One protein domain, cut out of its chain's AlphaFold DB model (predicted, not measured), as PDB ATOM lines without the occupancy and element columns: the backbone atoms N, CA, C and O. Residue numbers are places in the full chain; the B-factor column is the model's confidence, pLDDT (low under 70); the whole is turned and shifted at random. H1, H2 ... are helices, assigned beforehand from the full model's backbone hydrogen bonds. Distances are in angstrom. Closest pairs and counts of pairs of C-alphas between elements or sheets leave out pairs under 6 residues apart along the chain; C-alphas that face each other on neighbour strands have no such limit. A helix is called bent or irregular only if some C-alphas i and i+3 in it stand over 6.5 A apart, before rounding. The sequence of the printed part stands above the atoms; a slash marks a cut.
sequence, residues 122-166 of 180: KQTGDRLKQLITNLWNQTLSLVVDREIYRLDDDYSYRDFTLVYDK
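AT A GLANCE: This is residues 122 to 166 of the 180 residues of the protein "Hypothetical protein" of Chromulina nebulosa (UniProt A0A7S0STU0). One long, straight helix, H1, is the main body; beyond its last residue, Val 143, a tight link leads into H2, a single short helical turn, and then a long stretch with no named element, residues 150 to 166, folds back past the side of H1 and crosses it. At the last printed residues, 161 to 166, this stretch sticks out from the rest. The printed part has 45 residues with two named helices, H1 then H2, and no named strand; the class is all helix, though under half of the residues, 22 of the 45, are in named elements. The whole is loose, with a radius of gyration of the C-alphas of 12.7 A and spans of 35 by 27 by 17 A.

HOW THE PARTS SIT: H1, residues 126 to 143, is the longest helix. H2, residues 146 to 149, follows it after a tight link of 2 residues, and H1 and H2 meet only through their link. Residues 143 to 150, of which 146 to 149 belong to H2, stand free. Residues 124 to 130, of which 126 to 130 belong to H1, also stand free, as do residues 161 to 166. In H1 every O i to N i+4 pair is within hydrogen-bond range; H2 is too short for such a pair, and its one O i to N i+3 pair is not within range.

IN THESE COORDINATES: H1 has 18 residues and measures 26.0 A from C-alpha 126 at (-42.796, -6.529, 10.794) to C-alpha 143 at (-46.158, 2.397, 35.008). H2 has 4 residues, from Arg 146 to Tyr 149, and measures 5.2 A; its last C-alpha, 149, is at (-40.788, 12.589, 33.207). Neither helix is bent or irregular.

THE WHOLE: The two C-alphas farthest apart, those of Gly 125 and Lys 166, are 37.7 A apart. The printed part has no cut. Residues 150 to 166, 17 residues with no named element, have C-alphas 7 to 21 A from the mean of the C-alphas. The mean pLDDT of the printed part is 77.4; residues 123 to 125 and 146 to 158 are under 70.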
ATOM      1  N   LYS A 122     -39.246 -12.687  21.393       71.94
ATOM      2  CA  LYS A 122     -38.570 -12.896  20.100       71.94
ATOM      3  C   LYS A 122     -39.535 -12.652  18.939       71.94
ATOM      4  O   LYS A 122     -40.651 -13.157  18.907       71.94
ATOM      5  N   GLN A 123     -39.085 -11.817  18.006       64.12
ATOM      6  CA  GLN A 123     -39.916 -11.255  16.948       64.12
ATOM      7  C   GLN A 123     -39.564 -11.884  15.605       64.12
ATOM      8  O   GLN A 123     -38.387 -11.945  15.246       64.12
ATOM      9  N   THR A 124     -40.586 -12.202  14.815       60.62
ATOM     10  CA  THR A 124     -40.452 -12.441  13.372       60.62
ATOM     11  C   THR A 124     -41.549 -11.729  12.603       60.62
ATOM     12  O   THR A 124     -42.714 -11.781  12.985       60.62
ATOM     13  N   GLY A 125     -41.185 -11.079  11.501       67.25
ATOM     14  CA  GLY A 125     -42.112 -10.294  10.689       67.25
ATOM     15  C   GLY A 125     -42.423  -8.915  11.285       67.25
ATOM     16  O   GLY A 125     -42.482  -8.713  12.502       67.25
ATOM     17  N   ASP A 126     -42.641  -7.938  10.406       77.88
ATOM     18  CA  ASP A 126     -42.796  -6.529  10.794       77.88
ATOM     19  C   ASP A 126     -44.031  -6.284  11.676       77.88
ATOM     20  O   ASP A 126     -43.999  -5.449  12.583       77.88
ATOM     21  N   ARG A 127     -45.106  -7.056  11.468       78.94
ATOM     22  CA  ARG A 127     -46.369  -6.912  12.208       78.94
ATOM     23  C   ARG A 127     -46.225  -7.272  13.692       78.94
ATOM     24  O   ARG A 127     -46.723  -6.547  14.548       78.94
ATOM     25  N   LEU A 128     -45.511  -8.356  14.010       81.25
ATOM     26  CA  LEU A 128     -45.258  -8.755  15.402       81.25
ATOM     27  C   LEU A 128     -44.272  -7.800  16.080       81.25
ATOM     28  O   LEU A 128     -44.462  -7.438  17.239       81.25
ATOM     29  N   LYS A 129     -43.269  -7.313  15.343       85.38
ATOM     30  CA  LYS A 129     -42.336  -6.300  15.846       85.38
ATOM     31  C   LYS A 129     -43.038  -5.006  16.261       85.38
ATOM     32  O   LYS A 129     -42.741  -4.472  17.331       85.38
ATOM     33  N   GLN A 130     -43.972  -4.516  15.447       86.56
ATOM     34  CA  GLN A 130     -44.777  -3.342  15.796       86.56
ATOM     35  C   GLN A 130     -45.637  -3.592  17.038       86.56
ATOM     36  O   GLN A 130     -45.650  -2.750  17.931       86.56
ATOM     37  N   LEU A 131     -46.275  -4.764  17.144       87.44
ATOM     38  CA  LEU A 131     -47.075  -5.125  18.317       87.44
ATOM     39  C   LEU A 131     -46.252  -5.079  19.611       87.44
ATOM     40  O   LEU A 131     -46.657  -4.431  20.571       87.44
ATOM     41  N   ILE A 132     -45.079  -5.717  19.627       88.69
ATOM     42  CA  ILE A 132     -44.200  -5.722  20.807       88.69
ATOM     43  C   ILE A 132     -43.672  -4.317  21.122       88.69
ATOM     44  O   ILE A 132     -43.557  -3.945  22.286       88.69
ATOM     45  N   THR A 133     -43.379  -3.512  20.099       88.62
ATOM     46  CA  THR A 133     -42.953  -2.116  20.297       88.62
ATOM     47  C   THR A 133     -44.064  -1.295  20.959       88.62
ATOM     48  O   THR A 133     -43.815  -0.576  21.925       88.62
ATOM     49  N   ASN A 134     -45.306  -1.452  20.491       87.88
ATOM     50  CA  ASN A 134     -46.470  -0.775  21.060       87.88
ATOM     51  C   ASN A 134     -46.779  -1.250  22.483       87.88
ATOM     52  O   ASN A 134     -47.103  -0.413  23.325       87.88
ATOM     53  N   LEU A 135     -46.625  -2.552  22.759       89.81
ATOM     54  CA  LEU A 135     -46.753  -3.121  24.102       89.81
ATOM     55  C   LEU A 135     -45.826  -2.394  25.081       89.81
ATOM     56  O   LEU A 135     -46.304  -1.831  26.061       89.81
ATOM     57  N   TRP A 136     -44.524  -2.330  24.785       89.12
ATOM     58  CA  TRP A 136     -43.553  -1.683  25.673       89.12
ATOM     59  C   TRP A 136     -43.794  -0.181  25.839       89.12
ATOM     60  O   TRP A 136     -43.743   0.316  26.963       89.12
ATOM     61  N   ASN A 137     -44.101   0.536  24.754       87.38
ATOM     62  CA  ASN A 137     -44.390   1.971  24.820       87.38
ATOM     63  C   ASN A 137     -45.592   2.268  25.730       87.38
ATOM     64  O   ASN A 137     -45.531   3.171  26.568       87.38
ATOM     65  N   GLN A 138     -46.669   1.488  25.605       86.88
ATOM     66  CA  GLN A 138     -47.864   1.653  26.433       86.88
ATOM     67  C   GLN A 138     -47.631   1.190  27.876       86.88
ATOM     68  O   GLN A 138     -48.042   1.900  28.790       86.88
ATOM     69  N   THR A 139     -46.915   0.080  28.106       89.31
ATOM     70  CA  THR A 139     -46.534  -0.352  29.462       89.31
ATOM     71  C   THR A 139     -45.750   0.735  30.184       89.31
ATOM     72  O   THR A 139     -46.135   1.117  31.284       89.31
ATOM     73  N   LEU A 140     -44.695   1.287  29.572       86.94
ATOM     74  CA  LEU A 140     -43.900   2.353  30.190       86.94
ATOM     75  C   LEU A 140     -44.748   3.598  30.470       86.94
ATOM     76  O   LEU A 140     -44.644   4.177  31.546       86.94
ATOM     77  N   SER A 141     -45.650   3.953  29.556       83.50
ATOM     78  CA  SER A 141     -46.584   5.073  29.739       83.50
ATOM     79  C   SER A 141     -47.628   4.846  30.842       83.50
ATOM     80  O   SER A 141     -48.258   5.809  31.283       83.50
ATOM     81  N   LEU A 142     -47.886   3.592  31.238       85.06
ATOM     82  CA  LEU A 142     -48.794   3.226  32.333       85.06
ATOM     83  C   LEU A 142     -48.085   3.205  33.691       85.06
ATOM     84  O   LEU A 142     -48.679   3.603  34.685       85.06
ATOM     85  N   VAL A 143     -46.848   2.701  33.739       86.44
ATOM     86  CA  VAL A 143     -46.158   2.397  35.008       86.44
ATOM     87  C   VAL A 143     -45.174   3.477  35.454       86.44
ATOM     88  O   VAL A 143     -44.768   3.481  36.613       86.44
ATOM     89  N   VAL A 144     -44.761   4.374  34.554       82.81
ATOM     90  CA  VAL A 144     -43.836   5.469  34.864       82.81
ATOM     91  C   VAL A 144     -44.617   6.737  35.199       82.81
ATOM     92  O   VAL A 144     -45.554   7.109  34.494       82.81
ATOM     93  N   ASP A 145     -44.193   7.420  36.263       70.12
ATOM     94  CA  ASP A 145     -44.762   8.694  36.698       70.12
ATOM     95  C   ASP A 145     -44.623   9.770  35.605       70.12
ATOM     96  O   ASP A 145     -43.524  10.184  35.226       70.12
ATOM     97  N   ARG A 146     -45.756  10.234  35.079       67.19
ATOM     98  CA  ARG A 146     -45.789  11.194  33.972       67.19
ATOM     99  C   ARG A 146     -45.338  12.593  34.387       67.19
ATOM    100  O   ARG A 146     -44.760  13.297  33.557       67.19
ATOM    101  N   GLU A 147     -45.549  12.989  35.642       64.94
ATOM    102  CA  GLU A 147     -45.200  14.331  36.124       64.94
ATOM    103  C   GLU A 147     -43.687  14.489  36.273       64.94
ATOM    104  O   GLU A 147     -43.115  15.516  35.893       64.94
ATOM    105  N   ILE A 148     -43.019  13.433  36.740       62.72
ATOM    106  CA  ILE A 148     -41.559  13.407  36.888       62.72
ATOM    107  C   ILE A 148     -40.867  13.441  35.519       62.72
ATOM    108  O   ILE A 148     -39.844  14.114  35.358       62.72
ATOM    109  N   TYR A 149     -41.425  12.752  34.518       62.16
ATOM    110  CA  TYR A 149     -40.788  12.589  33.207       62.16
ATOM    111  C   TYR A 149     -41.322  13.515  32.103       62.16
ATOM    112  O   TYR A 149     -40.782  13.483  30.997       62.16
ATOM    113  N   ARG A 150     -42.310  14.380  32.390       63.81
ATOM    114  CA  ARG A 150     -42.916  15.340  31.438       63.81
ATOM    115  C   ARG A 150     -43.312  14.688  30.106       63.81
ATOM    116  O   ARG A 150     -42.991  15.207  29.038       63.81
ATOM    117  N   LEU A 151     -43.942  13.521  30.177       63.22
ATOM    118  CA  LEU A 151     -44.384  12.795  28.987       63.22
ATOM    119  C   LEU A 151     -45.654  13.448  28.426       63.22
ATOM    120  O   LEU A 151     -46.546  13.799  29.195       63.22
ATOM    121  N   ASP A 152     -45.732  13.611  27.102       60.09
ATOM    122  CA  ASP A 152     -46.916  14.167  26.436       60.09
ATOM    123  C   ASP A 152     -48.158  13.286  26.680       60.09
ATOM    124  O   ASP A 152     -48.098  12.056  26.603       60.09
ATOM    125  N   ASP A 153     -49.313  13.917  26.912       56.97
ATOM    126  CA  ASP A 153     -50.590  13.244  27.215       56.97
ATOM    127  C   ASP A 153     -51.217  12.483  26.029       56.97
ATOM    128  O   ASP A 153     -52.281  11.878  26.168       56.97
ATOM    129  N   ASP A 154     -50.571  12.469  24.863       57.47
ATOM    130  CA  ASP A 154     -51.165  12.016  23.597       57.47
ATOM    131  C   ASP A 154     -51.246  10.480  23.441       57.47
ATOM    132  O   ASP A 154     -51.756   9.953  22.450       57.47
ATOM    133  N   TYR A 155     -50.778   9.713  24.431       56.22
ATOM    134  CA  TYR A 155     -50.902   8.257  24.400       56.22
ATOM    135  C   TYR A 155     -52.285   7.800  24.858       56.22
ATOM    136  O   TYR A 155     -52.565   7.660  26.049       56.22
ATOM    137  N   SER A 156     -53.142   7.481  23.886       56.88
ATOM    138  CA  SER A 156     -54.360   6.724  24.155       56.88
ATOM    139  C   SER A 156     -54.006   5.266  24.469       56.88
ATOM    140  O   SER A 156     -53.456   4.574  23.613       56.88
ATOM    141  N   TYR A 157     -54.365   4.781  25.658       61.44
ATOM    142  CA  TYR A 157     -54.173   3.391  26.103       61.44
ATOM    143  C   TYR A 157     -55.135   2.394  25.433       61.44
ATOM    144  O   TYR A 157     -55.679   1.508  26.084       61.44
ATOM    145  N   ARG A 158     -55.420   2.574  24.139       69.25
ATOM    146  CA  ARG A 158     -56.511   1.875  23.439       69.25
ATOM    147  C   ARG A 158     -56.346   0.357  23.406       69.25
ATOM    148  O   ARG A 158     -57.353  -0.328  23.275       69.25
ATOM    149  N   ASP A 159     -55.120  -0.141  23.553       84.06
ATOM    150  CA  ASP A 159     -54.830  -1.572  23.453       84.06
ATOM    151  C   ASP A 159     -54.727  -2.261  24.826       84.06
ATOM    152  O   ASP A 159     -54.699  -3.489  24.895       84.06
ATOM    153  N   PHE A 160     -54.702  -1.500  25.929       89.75
ATOM    154  CA  PHE A 160     -54.739  -2.043  27.289       89.75
ATOM    155  C   PHE A 160     -56.164  -2.024  27.842       89.75
ATOM    156  O   PHE A 160     -56.847  -1.003  27.832       89.75
ATOM    157  N   THR A 161     -56.599  -3.156  28.395       91.88
ATOM    158  CA  THR A 161     -57.883  -3.273  29.098       91.88
ATOM    159  C   THR A 161     -57.632  -3.510  30.582       91.88
ATOM    160  O   THR A 161     -56.966  -4.474  30.958       91.88
ATOM    161  N   LEU A 162     -58.183  -2.647  31.437       92.88
ATOM    162  CA  LEU A 162     -58.155  -2.843  32.885       92.88
ATOM    163  C   LEU A 162     -59.147  -3.947  33.275       92.88
ATOM    164  O   LEU A 162     -60.361  -3.767  33.178       92.88
ATOM    165  N   VAL A 163     -58.630  -5.092  33.718       94.62
ATOM    166  CA  VAL A 163     -59.449  -6.263  34.086       94.62
ATOM    167  C   VAL A 163     -59.592  -6.462  35.595       94.62
ATOM    168  O   VAL A 163     -60.484  -7.187  36.022       94.62
ATOM    169  N   TYR A 164     -58.761  -5.817  36.414       91.88
ATOM    170  CA  TYR A 164     -58.785  -5.915  37.875       91.88
ATOM    171  C   TYR A 164     -58.248  -4.613  38.486       91.88
ATOM    172  O   TYR A 164     -57.181  -4.161  38.082       91.88
ATOM    173  N   ASP A 165     -58.978  -4.009  39.430       88.94
ATOM    174  CA  ASP A 165     -58.672  -2.674  39.975       88.94
ATOM    175  C   ASP A 165     -58.879  -2.551  41.495       88.94
ATOM    176  O   ASP A 165     -59.107  -1.461  42.019       88.94
ATOM    177  N   LYS A 166     -58.808  -3.661  42.233       81.38
ATOM    178  CA  LYS A 166     -58.977  -3.591  43.684       81.38
ATOM    179  C   LYS A 166     -57.678  -3.205  44.394       81.38
ATOM    180  O   LYS A 166     -56.609  -3.702  44.033       81.38
TER     181      LYS A 166